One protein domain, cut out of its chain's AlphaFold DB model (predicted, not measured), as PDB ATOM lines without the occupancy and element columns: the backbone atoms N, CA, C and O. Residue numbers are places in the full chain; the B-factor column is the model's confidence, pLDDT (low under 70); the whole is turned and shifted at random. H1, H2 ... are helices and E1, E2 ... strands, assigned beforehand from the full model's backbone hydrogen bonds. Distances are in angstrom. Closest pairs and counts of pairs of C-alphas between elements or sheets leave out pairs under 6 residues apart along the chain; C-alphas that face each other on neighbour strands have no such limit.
ATOM      1  N   GLU A  38     106.887 107.359 138.578       90.56
ATOM      2  CA  GLU A  38     107.314 108.033 137.348       90.56
ATOM      3  C   GLU A  38     108.841 108.155 137.265       90.56
ATOM      4  O   GLU A  38     109.427 107.789 136.247       90.56
ATOM      5  N   ALA A  39     109.499 108.571 138.351       94.00
ATOM      6  CA  ALA A  39     110.955 108.675 138.394       94.00
ATOM      7  C   ALA A  39     111.641 107.309 138.285       94.00
ATOM      8  O   ALA A  39     112.548 107.146 137.470       94.00
ATOM      9  N   ALA A  40     111.165 106.305 139.028       95.38
ATOM     10  CA  ALA A  40     111.674 104.940 138.910       95.38
ATOM     11  C   ALA A  40     111.506 104.397 137.477       95.38
ATOM     12  O   ALA A  40     112.411 103.761 136.942       95.38
ATOM     13  N   THR A  41     110.381 104.701 136.819       94.44
ATOM     14  CA  THR A  41     110.129 104.327 135.415       94.44
ATOM     15  C   THR A  41     111.114 104.993 134.460       94.44
ATOM     16  O   THR A  41     111.659 104.320 133.585       94.44
ATOM     17  N   ALA A  42     111.370 106.292 134.628       94.50
ATOM     18  CA  ALA A  42     112.310 107.028 133.789       94.50
ATOM     19  C   ALA A  42     113.739 106.480 133.922       94.50
ATOM     20  O   ALA A  42     114.387 106.198 132.914       94.50
ATOM     21  N   VAL A  43     114.206 106.247 135.153       96.44
ATOM     22  CA  VAL A  43     115.544 105.691 135.410       96.44
ATOM     23  C   VAL A  43     115.658 104.253 134.894       96.44
ATOM     24  O   VAL A  43     116.668 103.891 134.294       96.44
ATOM     25  N   ALA A  44     114.618 103.434 135.051       96.19
ATOM     26  CA  ALA A  44     114.581 102.088 134.488       96.19
ATOM     27  C   ALA A  44     114.695 102.076 132.955       96.19
ATOM     28  O   ALA A  44     115.408 101.239 132.392       96.19
ATOM     29  N   GLN A  45     113.987 102.989 132.284       95.19
ATOM     30  CA  GLN A  45     114.022 103.101 130.828       95.19
ATOM     31  C   GLN A  45     115.399 103.573 130.359       95.19
ATOM     32  O   GLN A  45     115.974 102.952 129.471       95.19
ATOM     33  N   GLU A  46     115.978 104.574 131.020       96.44
ATOM     34  CA  GLU A  46     117.328 105.063 130.729       96.44
ATOM     35  C   GLU A  46     118.396 103.968 130.915       96.44
ATOM     36  O   GLU A  46     119.263 103.788 130.060       96.44
ATOM     37  N   TRP A  47     118.313 103.175 131.992       96.06
ATOM     38  CA  TRP A  47     119.218 102.040 132.222       96.06
ATOM     39  C   TRP A  47     119.141 101.022 131.079       96.06
ATOM     40  O   TRP A  47     120.158 100.548 130.566       96.06
ATOM     41  N   SER A  48     117.914 100.714 130.658       93.56
ATOM     42  CA  SER A  48     117.628  99.829 129.534       93.56
ATOM     43  C   SER A  48     118.183 100.381 128.216       93.56
ATOM     44  O   SER A  48     118.807  99.642 127.450       93.56
ATOM     45  N   ASP A  49     117.985 101.668 127.945       93.62
ATOM     46  CA  ASP A  49     118.389 102.312 126.694       93.62
ATOM     47  C   ASP A  49     119.914 102.388 126.573       93.62
ATOM     48  O   ASP A  49     120.470 102.019 125.535       93.62
ATOM     49  N   ARG A  50     120.617 102.743 127.657       95.38
ATOM     50  CA  ARG A  50     122.090 102.722 127.700       95.38
ATOM     51  C   ARG A  50     122.652 101.332 127.458       95.38
ATOM     52  O   ARG A  50     123.584 101.170 126.671       95.38
ATOM     53  N   ARG A  51     122.064 100.312 128.093       92.62
ATOM     54  CA  ARG A  51     122.495  98.920 127.919       92.62
ATOM     55  C   ARG A  51     122.363  98.463 126.466       92.62
ATOM     56  O   ARG A  51     123.268  97.802 125.959       92.62
ATOM     57  N   GLN A  52     121.267  98.823 125.802       90.81
ATOM     58  CA  GLN A  52     121.034  98.511 124.388       90.81
ATOM     59  C   GLN A  52     121.964  99.296 123.456       90.81
ATOM     60  O   GLN A  52     122.413  98.760 122.445       90.81
ATOM     61  N   ALA A  53     122.294 100.539 123.813       92.38
ATOM     62  CA  ALA A  53     123.257 101.365 123.090       92.38
ATOM     63  C   ALA A  53     124.721 100.919 123.283       92.38
ATOM     64  O   ALA A  53     125.609 101.467 122.633       92.38
ATOM     65  N   GLY A  54     124.985  99.945 124.165       92.69
ATOM     66  CA  GLY A  54     126.339  99.516 124.520       92.69
ATOM     67  C   GLY A  54     127.083 100.504 125.428       92.69
ATOM     68  O   GLY A  54     128.289 100.370 125.612       92.69
ATOM     69  N   ASP A  55     126.391 101.482 126.021       96.81
ATOM     70  CA  ASP A  55     126.963 102.427 126.986       96.81
ATOM     71  C   ASP A  55     127.089 101.784 128.376       96.81
ATOM     72  O   ASP A  55     126.408 102.139 129.341       96.81
ATOM     73  N   TYR A  56     127.969 100.788 128.490       97.31
ATOM     74  CA  TYR A  56     128.172 100.056 129.743       97.31
ATOM     75  C   TYR A  56     128.809 100.908 130.840       97.31
ATOM     76  O   TYR A  56     128.558 100.677 132.022       97.31
ATOM     77  N   ALA A  57     129.587 101.923 130.467       98.31
ATOM     78  CA  ALA A  57     130.128 102.877 131.423       98.31
ATOM     79  C   ALA A  57     129.005 103.703 132.070       98.31
ATOM     80  O   ALA A  57     129.005 103.872 133.291       98.31
ATOM     81  N   GLY A  58     128.029 104.162 131.275       98.00
ATOM     82  CA  GLY A  58     126.829 104.834 131.765       98.00
ATOM     83  C   GLY A  58     125.926 103.919 132.588       98.00
ATOM     84  O   GLY A  58     125.490 104.317 133.664       98.00
ATOM     85  N   VAL A  59     125.718 102.671 132.154       97.75
ATOM     86  CA  VAL A  59     124.980 101.662 132.940       97.75
ATOM     87  C   VAL A  59     125.611 101.464 134.322       97.75
ATOM     88  O   VAL A  59     124.891 101.413 135.318       97.75
ATOM     89  N   TRP A  60     126.945 101.409 134.409       98.44
ATOM     90  CA  TRP A  60     127.643 101.242 135.686       98.44
ATOM     91  C   TRP A  60     127.339 102.361 136.694       98.44
ATOM     92  O   TRP A  60     127.205 102.101 137.888       98.44
ATOM     93  N   LEU A  61     127.158 103.602 136.223       98.00
ATOM     94  CA  LEU A  61     126.824 104.754 137.076       98.00
ATOM     95  C   LEU A  61     125.418 104.666 137.695       98.00
ATOM     96  O   LEU A  61     125.142 105.326 138.703       98.00
ATOM     97  N   MET A  62     124.549 103.849 137.099       98.00
ATOM     98  CA  MET A  62     123.166 103.633 137.523       98.00
ATOM     99  C   MET A  62     123.014 102.443 138.476       98.00
ATOM    100  O   MET A  62     121.902 102.155 138.914       98.00
ATOM    101  N   PHE A  63     124.096 101.735 138.797       98.38
ATOM    102  CA  PHE A  63     124.051 100.707 139.826       98.38
ATOM    103  C   PHE A  63     124.189 101.282 141.234       98.38
ATOM    104  O   PHE A  63     124.691 102.391 141.449       98.38
ATOM    105  N   THR A  64     123.752 100.462 142.184       98.31
ATOM    106  CA  THR A  64     123.945 100.681 143.617       98.31
ATOM    107  C   THR A  64     125.422 100.806 144.001       98.31
ATOM    108  O   THR A  64     126.312 100.341 143.277       98.31
ATOM    109  N   GLU A  65     125.699 101.404 145.158       97.75
ATOM    110  CA  GLU A  65     127.038 101.482 145.755       97.75
ATOM    111  C   GLU A  65     127.667 100.088 145.883       97.75
ATOM    112  O   GLU A  65     128.819  99.902 145.505       97.75
ATOM    113  N   GLN A  66     126.877  99.068 146.245       97.44
ATOM    114  CA  GLN A  66     127.339  97.679 146.340       97.44
ATOM    115  C   GLN A  66     128.069  97.195 145.073       97.44
ATOM    116  O   GLN A  66     129.113  96.550 145.167       97.44
ATOM    117  N   ILE A  67     127.532  97.481 143.882       97.81
ATOM    118  CA  ILE A  67     128.207  97.119 142.626       97.81
ATOM    119  C   ILE A  67     129.404  98.031 142.384       97.81
ATOM    120  O   ILE A  67     130.458  97.540 141.986       97.81
ATOM    121  N   ARG A  68     129.250  99.341 142.602       97.88
ATOM    122  CA  ARG A  68     130.305 100.325 142.314       97.88
ATOM    123  C   ARG A  68     131.559 100.106 143.167       97.88
ATOM    124  O   ARG A  68     132.661 100.315 142.667       97.88
ATOM    125  N   ASP A  69     131.393  99.593 144.382       98.00
ATOM    126  CA  ASP A  69     132.483  99.174 145.266       98.00
ATOM    127  C   ASP A  69     133.003  97.768 144.936       98.00
ATOM    128  O   ASP A  69     134.181  97.461 145.133       98.00
ATOM    129  N   GLY A  70     132.130  96.892 144.430       97.88
ATOM    130  CA  GLY A  70     132.441  95.493 144.144       97.88
ATOM    131  C   GLY A  70     133.156  95.241 142.812       97.88
ATOM    132  O   GLY A  70     133.815  94.209 142.664       97.88
ATOM    133  N   ILE A  71     133.027  96.141 141.835       98.44
ATOM    134  CA  ILE A  71     133.697  96.056 140.533       98.44
ATOM    135  C   ILE A  71     133.941  97.455 139.959       98.44
ATOM    136  O   ILE A  71     133.045  98.301 139.920       98.44
ATOM    137  N   SER A  72     135.158  97.695 139.462       98.56
ATOM    138  CA  SER A  72     135.494  98.972 138.828       98.56
ATOM    139  C   SER A  72     134.667  99.193 137.555       98.56
ATOM    140  O   SER A  72     134.282  98.238 136.879       98.56
ATOM    141  N   GLN A  73     134.431 100.453 137.178       98.56
ATOM    142  CA  GLN A  73     133.718 100.774 135.936       98.56
ATOM    143  C   GLN A  73     134.371 100.112 134.715       98.56
ATOM    144  O   GLN A  73     133.682  99.516 133.891       98.56
ATOM    145  N   ASN A  74     135.701 100.176 134.614       98.62
ATOM    146  CA  ASN A  74     136.440  99.587 133.499       98.62
ATOM    147  C   ASN A  74     136.273  98.062 133.450       98.62
ATOM    148  O   ASN A  74     136.034  97.499 132.385       98.62
ATOM    149  N   ASP A  75     136.346  97.390 134.600       98.50
ATOM    150  CA  ASP A  75     136.138  95.944 134.673       98.50
ATOM    151  C   ASP A  75     134.696  95.555 134.333       98.50
ATOM    152  O   ASP A  75     134.474  94.557 133.647       98.50
ATOM    153  N   TYR A  76     133.710  96.350 134.751       98.31
ATOM    154  CA  TYR A  76     132.318  96.136 134.364       98.31
ATOM    155  C   TYR A  76     132.113  96.270 132.851       98.31
ATOM    156  O   TYR A  76     131.415  95.444 132.260       98.31
ATOM    157  N   VAL A  77     132.734  97.271 132.217       98.25
ATOM    158  CA  VAL A  77     132.699  97.445 130.756       98.25
ATOM    159  C   VAL A  77     133.311  96.225 130.070       98.25
ATOM    160  O   VAL A  77     132.637  95.595 129.260       98.25
ATOM    161  N   VAL A  78     134.520  95.811 130.468       97.88
ATOM    162  CA  VAL A  78     135.193  94.628 129.901       97.88
ATOM    163  C   VAL A  78     134.347  93.365 130.072       97.88
ATOM    164  O   VAL A  78     134.205  92.584 129.129       97.88
ATOM    165  N   LEU A  79     133.768  93.149 131.257       96.81
ATOM    166  CA  LEU A  79     132.871  92.025 131.523       96.81
ATOM    167  C   LEU A  79     131.641  92.061 130.613       96.81
ATOM    168  O   LEU A  79     131.280  91.033 130.037       96.81
ATOM    169  N   SER A  80     131.005  93.226 130.502       95.50
ATOM    170  CA  SER A  80     129.776  93.409 129.734       95.50
ATOM    171  C   SER A  80     130.030  93.183 128.255       95.50
ATOM    172  O   SER A  80     129.387  92.315 127.688       95.50
ATOM    173  N   GLU A  81     131.029  93.837 127.663       94.69
ATOM    174  CA  GLU A  81     131.401  93.654 126.254       94.69
ATOM    175  C   GLU A  81     131.826  92.210 125.947       94.69
ATOM    176  O   GLU A  81     131.477  91.657 124.906       94.69
ATOM    177  N   THR A  82     132.553  91.559 126.863       94.44
ATOM    178  CA  THR A  82     133.032  90.184 126.646       94.44
ATOM    179  C   THR A  82     131.912  89.149 126.744       94.44
ATOM    180  O   THR A  82     131.950  88.137 126.042       94.44
ATOM    181  N   CYS A  83     130.955  89.354 127.653       93.19
ATOM    182  CA  CYS A  83     129.897  88.385 127.947       93.19
ATOM    183  C   CYS A  83     128.511  88.780 127.447       93.19
ATOM    184  O   CYS A  83     127.550  88.053 127.716       93.19
ATOM    185  N   GLN A  84     128.409  89.878 126.705       88.44
ATOM    186  CA  GLN A  84     127.199  90.320 126.036       88.44
ATOM    187  C   GLN A  84     126.633  89.205 125.160       88.44
ATOM    188  O   GLN A  84     127.353  88.580 124.384       88.44
ATOM    189  N   SER A  85     125.329  88.971 125.272       83.31
ATOM    190  CA  SER A  85     124.596  88.105 124.353       83.31
ATOM    191  C   SER A  85     123.682  88.929 123.453       83.31
ATOM    192  O   SER A  85     123.218  90.007 123.829       83.31
ATOM    193  N   SER A  86     123.375  88.396 122.276       80.44
ATOM    194  CA  SER A  86     122.430  88.969 121.317       80.44
ATOM    195  C   SER A  86     121.045  89.213 121.928       80.44
ATOM    196  O   SER A  86     120.431  90.234 121.632       80.44
ATOM    197  N   ILE A  87     120.584  88.365 122.862       76.62
ATOM    198  CA  ILE A  87     119.341  88.606 123.625       76.62
ATOM    199  C   ILE A  87     119.403  89.906 124.426       76.62
ATOM    200  O   ILE A  87     118.409  90.622 124.502       76.62
ATOM    201  N   GLN A  88     120.552  90.236 125.018       77.19
ATOM    202  CA  GLN A  88     120.701  91.462 125.807       77.19
ATOM    203  C   GLN A  88     120.737  92.729 124.939       77.19
ATOM    204  O   GLN A  88     120.578  93.820 125.477       77.19
ATOM    205  N   MET A  89     120.933  92.592 123.622       80.12
ATOM    206  CA  MET A  89     120.859  93.692 122.651       80.12
ATOM    207  C   MET A  89     119.471  93.877 122.043       80.12
ATOM    208  O   MET A  89     119.273  94.776 121.226       80.12
ATOM    209  N   MET A  90     118.517  93.006 122.366       83.69
ATOM    210  CA  MET A  90     117.188  93.120 121.787       83.69
ATOM    211  C   MET A  90     116.486  94.372 122.311       83.69
ATOM    212  O   MET A  90     116.638  94.697 123.489       83.69
ATOM    213  N   PRO A  91     115.662  95.023 121.470       83.56
ATOM    214  CA  PRO A  91     114.779  96.088 121.901       83.56
ATOM    215  C   PRO A  91     113.957  95.683 123.122       83.56
ATOM    216  O   PRO A  91     113.119  94.777 123.028       83.56
ATOM    217  N   VAL A  92     114.179  96.354 124.252       86.75
ATOM    218  CA  VAL A  92     113.350  96.192 125.447       86.75
ATOM    219  C   VAL A  92     112.705  97.515 125.826       86.75
ATOM    220  O   VAL A  92     113.263  98.593 125.636       86.75
ATOM    221  N   THR A  93     111.478  97.431 126.327       87.06
ATOM    222  CA  THR A  93     110.704  98.598 126.768       87.06
ATOM    223  C   THR A  93     110.225  98.368 128.183       87.06
ATOM    224  O   THR A  93     109.815  97.253 128.512       87.06
ATOM    225  N   VAL A  94     110.246  99.400 129.022       90.31
ATOM    226  CA  VAL A  94     109.603  99.319 130.333       90.31
ATOM    227  C   VAL A  94     108.093  99.230 130.111       90.31
ATOM    228  O   VAL A  94     107.469 100.124 129.539       90.31
ATOM    229  N   SER A  95     107.497  98.107 130.512       89.06
ATOM    230  CA  SER A  95     106.056  97.862 130.398       89.06
ATOM    231  C   SER A  95     105.294  98.272 131.654       89.06
ATOM    232  O   SER A  95     104.096  98.532 131.576       89.06
ATOM    233  N   GLY A  96     105.979  98.375 132.793       85.69
ATOM    234  CA  GLY A  96     105.420  98.936 134.014       85.69
ATOM    235  C   GLY A  96     106.402  98.896 135.177       85.69
ATOM    236  O   GLY A  96     107.362  98.130 135.172       85.69
ATOM    237  N   VAL A  97     106.123  99.694 136.198       91.94
ATOM    238  CA  VAL A  97     106.869  99.719 137.458       91.94
ATOM    239  C   VAL A  97     105.877  99.602 138.605       91.94
ATOM    240  O   VAL A  97     104.775 100.143 138.535       91.94
ATOM    241  N   ARG A  98     106.248  98.861 139.647       91.31
ATOM    242  CA  ARG A  98     105.480  98.754 140.889       91.31
ATOM    243  C   ARG A  98     106.359  99.177 142.055       91.31
ATOM    244  O   ARG A  98     107.457  98.659 142.203       91.31
ATOM    245  N   MET A  99     105.860 100.076 142.890       94.31
ATOM    246  CA  MET A  99     106.553 100.486 144.111       94.31
ATOM    247  C   MET A  99     106.408  99.414 145.196       94.31
ATOM    248  O   MET A  99     105.324  98.859 145.389       94.31
ATOM    249  N   GLU A 100     107.488  99.140 145.919       91.94
ATOM    250  CA  GLU A 100     107.518  98.283 147.105       91.94
ATOM    251  C   GLU A 100     108.054  99.075 148.297       91.94
ATOM    252  O   GLU A 100     109.233  99.029 148.632       91.94
ATOM    253  N   GLY A 101     107.174  99.841 148.937       90.88
ATOM    254  CA  GLY A 101     107.597 100.831 149.928       90.88
ATOM    255  C   GLY A 101     108.189 102.080 149.270       90.88
ATOM    256  O   GLY A 101     107.958 102.341 148.090       90.88
ATOM    257  N   SER A 102     108.913 102.883 150.051       89.44
ATOM    258  CA  SER A 102     109.454 104.174 149.598       89.44
ATOM    259  C   SER A 102     110.789 104.062 148.864       89.44
ATOM    260  O   SER A 102     111.148 104.961 148.112       89.44
ATOM    261  N   ASN A 103     111.525 102.966 149.060       95.00
ATOM    262  CA  ASN A 103     112.910 102.829 148.611       95.00
ATOM    263  C   ASN A 103     113.169 101.618 147.704       95.00
ATOM    264  O   ASN A 103     114.326 101.299 147.434       95.00
ATOM    265  N   ARG A 104     112.121 100.936 147.237       96.81
ATOM    266  CA  ARG A 104     112.244  99.822 146.296       96.81
ATOM    267  C   ARG A 104     111.171  99.917 145.224       96.81
ATOM    268  O   ARG A 104     110.031 100.293 145.495       96.81
ATOM    269  N   ALA A 105     111.534  99.537 144.009       96.31
ATOM    270  CA  ALA A 105     110.602  99.362 142.910       96.31
ATOM    271  C   ALA A 105     110.907  98.062 142.160       96.31
ATOM    272  O   ALA A 105     112.055  97.639 142.070       96.31
ATOM    273  N   VAL A 106     109.874  97.433 141.611       95.56
ATOM    274  CA  VAL A 106     109.975  96.272 140.727       95.56
ATOM    275  C   VAL A 106     109.632  96.732 139.321       95.56
ATOM    276  O   VAL A 106     108.504  97.156 139.050       95.56
ATOM    277  N   VAL A 107     110.605  96.655 138.420       95.00
ATOM    278  CA  VAL A 107     110.476  97.064 137.022       95.00
ATOM    279  C   VAL A 107     110.131  95.855 136.171       95.00
ATOM    280  O   VAL A 107     110.736  94.796 136.308       95.00
ATOM    281  N   ARG A 108     109.184  96.021 135.247       92.38
ATOM    282  CA  ARG A 108     108.854  95.056 134.198       92.38
ATOM    283  C   ARG A 108     109.355  95.574 132.854       92.38
ATOM    284  O   ARG A 108     108.976  96.660 132.423       92.38
ATOM    285  N   LEU A 109     110.176  94.777 132.186       89.81
ATOM    286  CA  LEU A 109     110.630  94.977 130.816       89.81
ATOM    287  C   LEU A 109     109.883  94.023 129.886       89.81
ATOM    288  O   LEU A 109     109.682  92.857 130.218       89.81
ATOM    289  N   LYS A 110     109.511  94.496 128.699       86.06
ATOM    290  CA  LYS A 110     108.978  93.674 127.610       86.06
ATOM    291  C   LYS A 110     110.037  93.519 126.526       86.06
ATOM    292  O   LYS A 110     110.470  94.518 125.953       86.06
ATOM    293  N   ALA A 111     110.405  92.274 126.232       83.56
ATOM    294  CA  ALA A 111     111.381  91.889 125.214       83.56
ATOM    295  C   ALA A 111     110.783  90.774 124.343       83.56
ATOM    296  O   ALA A 111     110.472  89.703 124.851       83.56
ATOM    297  N   LEU A 112     110.573  91.022 123.044       81.81
ATOM    298  CA  LEU A 112     109.972  90.049 122.106       81.81
ATOM    299  C   LEU A 112     108.671  89.370 122.601       81.81
ATOM    300  O   LEU A 112     108.414  88.209 122.304       81.81
ATOM    301  N   GLY A 113     107.840  90.086 123.362       77.88
ATOM    302  CA  GLY A 113     106.596  89.539 123.922       77.88
ATOM    303  C   GLY A 113     106.756  88.818 125.264       77.88
ATOM    304  O   GLY A 113     105.753  88.584 125.928       77.88
ATOM    305  N   PHE A 114     107.985  88.558 125.713       78.38
ATOM    306  CA  PHE A 114     108.271  88.069 127.058       78.38
ATOM    307  C   PHE A 114     108.389  89.227 128.044       78.38
ATOM    308  O   PHE A 114     108.834  90.324 127.692       78.38
ATOM    309  N   LEU A 115     108.001  88.969 129.292       80.00
ATOM    310  CA  LEU A 115     108.157  89.900 130.401       80.00
ATOM    311  C   LEU A 115     109.330  89.457 131.276       80.00
ATOM    312  O   LEU A 115     109.359  88.328 131.758       80.00
ATOM    313  N   VAL A 116     110.274  90.366 131.496       86.56
ATOM    314  CA  VAL A 116     111.409  90.193 132.411       86.56
ATOM    315  C   VAL A 116     111.272  91.218 133.526       86.56
ATOM    316  O   VAL A 116     110.757  92.309 133.294       86.56
ATOM    317  N   GLN A 117     111.696  90.879 134.740       90.31
ATOM    318  CA  GLN A 117     111.632  91.793 135.879       90.31
ATOM    319  C   GLN A 117     113.012  92.003 136.484       90.31
ATOM    320  O   GLN A 117     113.826  91.080 136.491       90.31
ATOM    321  N   PHE A 118     113.255  93.201 137.001       93.19
ATOM    322  CA  PHE A 118     114.401  93.479 137.857       93.19
ATOM    323  C   PHE A 118     114.008  94.475 138.949       93.19
ATOM    324  O   PHE A 118     113.043  95.230 138.806       93.19
ATOM    325  N   ASP A 119     114.746  94.440 140.050       96.00
ATOM    326  CA  ASP A 119     114.532  95.341 141.175       96.00
ATOM    327  C   ASP A 119     115.279  96.660 140.965       96.00
ATOM    328  O   ASP A 119     116.326  96.706 140.330       96.00
ATOM    329  N   MET A 120     114.766  97.729 141.553       97.69
ATOM    330  CA  MET A 120     115.464  98.991 141.757       97.69
ATOM    331  C   MET A 120     115.430  99.346 143.237       97.69
ATOM    332  O   MET A 120     114.438  99.090 143.922       97.69
ATOM    333  N   ALA A 121     116.502  99.964 143.709       98.00
ATOM    334  CA  ALA A 121     116.633 100.495 145.053       98.00
ATOM    335  C   ALA A 121     116.801 102.015 144.988       98.00
ATOM    336  O   ALA A 121     117.399 102.534 144.048       98.00
ATOM    337  N   TYR A 122     116.275 102.726 145.978       97.50
ATOM    338  CA  TYR A 122     116.540 104.145 146.161       97.50
ATOM    339  C   TYR A 122     117.648 104.318 147.203       97.50
ATOM    340  O   TYR A 122     117.446 104.002 148.378       97.50
ATOM    341  N   GLU A 123     118.806 104.811 146.775       96.00
ATOM    342  CA  GLU A 123     119.977 105.070 147.618       96.00
ATOM    343  C   GLU A 123     120.559 106.446 147.287       96.00
ATOM    344  O   GLU A 123     120.508 106.879 146.139       96.00
ATOM    345  N   ASP A 124     121.081 107.155 148.289       93.00
ATOM    346  CA  ASP A 124     121.765 108.447 148.114       93.00
ATOM    347  C   ASP A 124     121.013 109.468 147.247       93.00
ATOM    348  O   ASP A 124     121.598 110.209 146.457       93.00
ATOM    349  N   GLY A 125     119.686 109.496 147.383       94.75
ATOM    350  CA  GLY A 125     118.841 110.416 146.633       94.75
ATOM    351  C   GLY A 125     118.618 110.026 145.171       94.75
ATOM    352  O   GLY A 125     118.156 110.861 144.410       94.75
ATOM    353  N   LYS A 126     118.932 108.805 144.732       96.44
ATOM    354  CA  LYS A 126     118.699 108.365 143.349       96.44
ATOM    355  C   LYS A 126     118.128 106.958 143.272       96.44
ATOM    356  O   LYS A 126     118.374 106.114 144.135       96.44
ATOM    357  N   TRP A 127     117.405 106.683 142.193       97.81
ATOM    358  CA  TRP A 127     117.059 105.308 141.843       97.81
ATOM    359  C   TRP A 127     118.271 104.612 141.216       97.81
ATOM    360  O   TRP A 127     118.921 105.146 140.320       97.81
ATOM    361  N   ALA A 128     118.570 103.403 141.677       97.94
ATOM    362  CA  ALA A 128     119.706 102.615 141.231       97.94
ATOM    363  C   ALA A 128     119.338 101.134 141.100       97.94
ATOM    364  O   ALA A 128     118.398 100.637 141.722       97.94
ATOM    365  N   VAL A 129     120.091 100.407 140.279       97.75
ATOM    366  CA  VAL A 129     119.894  98.971 140.074       97.75
ATOM    367  C   VAL A 129     120.789  98.190 141.058       97.75
ATOM    368  O   VAL A 129     122.007  98.391 141.081       97.75
ATOM    369  N   PRO A 130     120.238  97.336 141.935       97.75
ATOM    370  CA  PRO A 130     121.022  96.434 142.767       97.75
ATOM    371  C   PRO A 130     121.583  95.268 141.933       97.75
ATOM    372  O   PRO A 130     121.071  94.978 140.847       97.75
ATOM    373  N   PRO A 131     122.627  94.571 142.413       96.12
ATOM    374  CA  PRO A 131     123.060  93.337 141.776       96.12
ATOM    375  C   PRO A 131     122.000  92.254 141.950       96.12
ATOM    376  O   PRO A 131     121.431  92.088 143.029       96.12
ATOM    377  N   ASP A 132     121.777  91.467 140.898       93.06
ATOM    378  CA  ASP A 132     121.093  90.190 141.063       93.06
ATOM    379  C   ASP A 132     121.946  89.233 141.930       93.06
ATOM    380  O   ASP A 132     123.160  89.433 142.067       93.06
ATOM    381  N   PRO A 133     121.350  88.189 142.538       92.56
ATOM    382  CA  PRO A 133     122.080  87.295 143.438       92.56
ATOM    383  C   PRO A 133     123.292  86.598 142.806       92.56
ATOM    384  O   PRO A 133     124.277  86.343 143.503       92.56
ATOM    385  N   GLU A 134     123.249  86.290 141.505       91.12
ATOM    386  CA  GLU A 134     124.375  85.652 140.816       91.12
ATOM    387  C   GLU A 134     125.540  86.629 140.675       91.12
ATOM    388  O   GLU A 134     126.682  86.283 140.984       91.12
ATOM    389  N   PHE A 135     125.262  87.862 140.244       95.06
ATOM    390  CA  PHE A 135     126.290  88.882 140.098       95.06
ATOM    391  C   PHE A 135     126.838  89.333 141.453       95.06
ATOM    392  O   PHE A 135     128.049  89.489 141.593       95.06
ATOM    393  N   ALA A 136     125.986  89.443 142.476       96.81
ATOM    394  CA  ALA A 136     126.399  89.757 143.842       96.81
ATOM    395  C   ALA A 136     127.442  88.759 144.379       96.81
ATOM    396  O   ALA A 136     128.408  89.162 145.023       96.81
ATOM    397  N   ALA A 137     127.299  87.466 144.063       97.00
ATOM    398  CA  ALA A 137     128.249  86.418 144.455       97.00
ATOM    399  C   ALA A 137     129.591  86.468 143.691       97.00
ATOM    400  O   ALA A 137     130.535  85.733 144.015       97.00
ATOM    401  N   GLU A 138     129.686  87.288 142.644       97.06
ATOM    402  CA  GLU A 138     130.888  87.488 141.834       97.06
ATOM    403  C   GLU A 138     131.632  88.787 142.164       97.06
ATOM    404  O   GLU A 138     132.815  88.886 141.834       97.06
ATOM    405  N   LEU A 139     130.984  89.746 142.835       97.50
ATOM    406  CA  LEU A 139     131.602  91.010 143.235       97.50
ATOM    407  C   LEU A 139     132.857  90.779 144.097       97.50
ATOM    408  O   LEU A 139     132.930  89.851 144.904       97.50
ATOM    409  N   GLY A 140     133.877  91.613 143.887       97.38
ATOM    410  CA  GLY A 140     135.194  91.496 144.517       97.38
ATOM    411  C   GLY A 140     136.141  90.480 143.864       97.38
ATOM    412  O   GLY A 140     137.333  90.470 144.180       97.38
ATOM    413  N   LYS A 141     135.669  89.636 142.935       97.75
ATOM    414  CA  LYS A 141     136.551  88.750 142.153       97.75
ATOM    415  C   LYS A 141     137.232  89.531 141.020       97.75
ATOM    416  O   LYS A 141     136.615  90.420 140.436       97.75
ATOM    417  N   PRO A 142     138.464  89.166 140.616       98.31
ATOM    418  CA  PRO A 142     139.076  89.723 139.412       98.31
ATOM    419  C   PRO A 142     138.214  89.453 138.172       98.31
ATOM    420  O   PRO A 142     137.778  88.319 137.958       98.31
ATOM    421  N   VAL A 143     138.030  90.457 137.310       98.31
ATOM    422  CA  VAL A 143     137.152  90.367 136.126       98.31
ATOM    423  C   VAL A 143     137.468  89.176 135.217       98.31
ATOM    424  O   VAL A 143     136.567  88.513 134.705       98.31
ATOM    425  N   SER A 144     138.748  88.830 135.070       97.88
ATOM    426  CA  SER A 144     139.188  87.679 134.277       97.88
ATOM    427  C   SER A 144     138.684  86.346 134.839       97.88
ATOM    428  O   SER A 144     138.347  85.449 134.065       97.88
ATOM    429  N   GLN A 145     138.578  86.221 136.165       98.06
ATOM    430  CA  GLN A 145     138.009  85.040 136.818       98.06
ATOM    431  C   GLN A 145     136.492  84.984 136.633       98.06
ATOM    432  O   GLN A 145     135.964  83.907 136.360       98.06
ATOM    433  N   ILE A 146     135.804  86.129 136.716       97.62
ATOM    434  CA  ILE A 146     134.360  86.216 136.451       97.62
ATOM    435  C   ILE A 146     134.065  85.763 135.016       97.62
ATOM    436  O   ILE A 146     133.242  84.877 134.798       97.62
ATOM    437  N   ILE A 147     134.789  86.311 134.034       96.50
ATOM    438  CA  ILE A 147     134.646  85.943 132.620       96.50
ATOM    439  C   ILE A 147     134.931  84.452 132.413       96.50
ATOM    440  O   ILE A 147     134.169  83.775 131.725       96.50
ATOM    441  N   ALA A 148     136.012  83.922 132.994       96.38
ATOM    442  CA  ALA A 148     136.355  82.508 132.866       96.38
ATOM    443  C   ALA A 148     135.266  81.594 133.455       96.38
ATOM    444  O   ALA A 148     134.874  80.628 132.799       96.38
ATOM    445  N   GLY A 149     134.736  81.928 134.637       95.69
ATOM    446  CA  GLY A 149     133.635  81.203 135.273       95.69
ATOM    447  C   GLY A 149     132.364  81.230 134.426       95.69
ATOM    448  O   GLY A 149     131.841  80.180 134.056       95.69
ATOM    449  N   ARG A 150     131.931  82.422 133.993       94.81
ATOM    450  CA  ARG A 150     130.756  82.572 133.119       94.81
ATOM    451  C   ARG A 150     130.923  81.850 131.782       94.81
ATOM    452  O   ARG A 150     129.943  81.332 131.260       94.81
ATOM    453  N   LYS A 151     132.131  81.784 131.213       93.50
ATOM    454  CA  LYS A 151     132.408  80.984 130.003       93.50
ATOM    455  C   LYS A 151     132.304  79.485 130.273       93.50
ATOM    456  O   LYS A 151     131.683  78.782 129.481       93.50
ATOM    457  N   ALA A 152     132.868  79.001 131.379       92.94
ATOM    458  CA  ALA A 152     132.787  77.591 131.762       92.94
ATOM    459  C   ALA A 152     131.334  77.138 131.997       92.94
ATOM    460  O   ALA A 152     130.952  76.042 131.598       92.94
ATOM    461  N   GLU A 153     130.512  78.020 132.565       89.75
ATOM    462  CA  GLU A 153     129.075  77.820 132.799       89.75
ATOM    463  C   GLU A 153     128.202  78.202 131.595       89.75
ATOM    464  O   GLU A 153     126.977  78.135 131.669       89.75
ATOM    465  N   ARG A 154     128.820  78.638 130.489       89.56
ATOM    466  CA  ARG A 154     128.147  79.048 129.245       89.56
ATOM    467  C   ARG A 154     127.098  80.158 129.438       89.56
ATOM    468  O   ARG A 154     126.125  80.275 128.697       89.56
ATOM    469  N   ARG A 155     127.334  81.034 130.418       86.31
ATOM    470  CA  ARG A 155     126.575  82.267 130.686       86.31
ATOM    471  C   ARG A 155     127.130  83.501 129.959       86.31
ATOM    472  O   ARG A 155     126.545  84.574 130.081       86.31
ATOM    473  N   CYS A 156     128.237  83.360 129.228       89.69
ATOM    474  CA  CYS A 156     128.947  84.433 128.526       89.69
ATOM    475  C   CYS A 156     128.760  84.299 127.002       89.69
ATOM    476  O   CYS A 156     129.196  83.298 126.432       89.69
ATOM    477  N   GLY A 157     128.146  85.291 126.346       83.38
ATOM    478  CA  GLY A 157     127.905  85.270 124.896       83.38
ATOM    479  C   GLY A 157     126.674  84.467 124.449       83.38
ATOM    480  O   GLY A 157     125.795  84.136 125.246       83.38
ATOM    481  N   ASP A 158     126.616  84.159 123.149       76.38
ATOM    482  CA  ASP A 158     125.478  83.489 122.492       76.38
ATOM    483  C   ASP A 158     125.554  81.958 122.462       76.38
ATOM    484  O   ASP A 158     124.613  81.304 122.012       76.38
ATOM    485  N   SER A 159     126.652  81.360 122.931       63.97
ATOM    486  CA  SER A 159     126.954  79.942 122.687       63.97
ATOM    487  C   SER A 159     125.894  78.958 123.198       63.97
ATOM    488  O   SER A 159     125.786  77.876 122.637       63.97
ATOM    489  N   ASP A 160     125.091  79.343 124.196       58.38
ATOM    490  CA  ASP A 160     124.056  78.496 124.819       58.38
ATOM    491  C   ASP A 160     122.675  79.172 124.887       58.38
ATOM    492  O   ASP A 160     121.796  78.767 125.651       58.38
ATOM    493  N   LEU A 161     122.458  80.217 124.084       61.62
ATOM    494  CA  LEU A 161     121.240  81.027 124.127       61.62
ATOM    495  C   LEU A 161     119.959  80.187 123.976       61.62
ATOM    496  O   LEU A 161     119.003  80.368 124.728       61.62
ATOM    497  N   ALA A 162     119.977  79.221 123.053       57.00
ATOM    498  CA  ALA A 162     118.871  78.296 122.813       57.00
ATOM    499  C   ALA A 162     118.605  77.378 124.018       57.00
ATOM    500  O   ALA A 162     117.464  77.253 124.450       57.00
TER     501      ALA A 162
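AT A GLANCE: This is residues 38 to 162 of the 293 residues of an uncharacterized protein of Mycolicibacterium bacteremicum (UniProt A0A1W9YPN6). Start from a strongly twisted sheet of four strands, curled like part of a barrel, which wraps round one long helix, H1. Beyond the end of H1, the helices H2, H4 and H7 follow one another away from the sheet, each touching the one before, while the short helices H3, H5 and H6 lie outside that row. The printed part has 125 residues with seven named helices and four named strands, in the order H1 H2 H3 H4 H5 E1 E2 E3 E4 H6 H7. The sheet's order is E1 E2 E3 E4, all antiparallel, and the class is mixed, helices and strands. The whole is compact, with a radius of gyration of the C-alphas of 14.4 A, and it is rounded, spanning 39 by 34 by 23 A.

HOW THE PARTS SIT: Look first at the sheet, a meander, each strand the antiparallel neighbour of the one before: E1, residues 92 to 99, E2, residues 104 to 111, E3, residues 114 to 123, and E4, residues 126 to 128. Each consecutive pair of these strands is a hairpin. Between E1 and E2, at 156 degrees, you find N 95 and O 108 at 2.8 A; between E2 and E3, at 152 degrees, N 109 and O 116 at 2.8 A; between E3 and E4, at 138 degrees, N 121 and O 128 at 2.8 A. E1 bends by 52 degrees at residue 95. The pairing of E3 is staggered: its residues 114 to 121 pair with E2, its residues 121 to 123 with E4. The sheet curls round H1, residues 38 to 52, in two layers, a helix on one face of a sheet; the closest C-alphas of H1 and E1 are those of Gln 45 and Val 94, 5.8 A apart. H1 touches H2, residues 56 to 61, with residues 47 to 51 alone, closest at the C-alphas of Trp 47 and Val 59, 5.8 A; they form a helical hairpin, a shallow tilt of 28 degrees, opposite ways. Residues 51 to 52 of H1 touch H5, residues 86 to 89, closest at the C-alphas of Gln 52 and Met 89, 5.1 A. Farther out, H2 touches H4, residues 73 to 83, at a steep tilt of 42 degrees, opposite ways; their closest C-alphas, those of Tyr 56 and Val 77, are 5.3 A apart. H4 in turn touches H7, residues 143 to 152, at a shallow tilt of 18 degrees, the same way, closest at the C-alphas of Asp 75 and Val 143, 5.9 A. H3, residues 65 to 70, and H6, residues 133 to 136, are close but not clearly touching, with the C-alphas of Ile 67 and Ala 136 7.7 A apart. H4 and H7 are among the helices not on the sheet. Every O i to N i+4 pair is within hydrogen-bond range in H1, H2, H3, H4 and H7; H5 and H6 are too short for such a pair.

IN THESE COORDINATES: Find C-alpha 114 at (108.271, 88.069, 127.058); from there E3 runs 29.1 A to C-alpha 123. E2 measures 22.5 A and E1 20.3 A. Find C-alpha 38 at (107.314, 108.033, 137.348), where H1 begins its 21.1 A. H4 measures 15.2 A, and H7 runs 14.2 A to C-alpha 152 at (132.787, 77.591, 131.762). H2, H3, H5, E4 and H6 are shorter.

THE WHOLE: The two C-alphas farthest apart are those of Ser 102 and Ser 159, at 40.2 A. The printed part has no cut. The link from H6 to H7 is short; the other links are tight. The mean pLDDT of the printed part is 92.1, and residues 159 to 162 of this model are under 70.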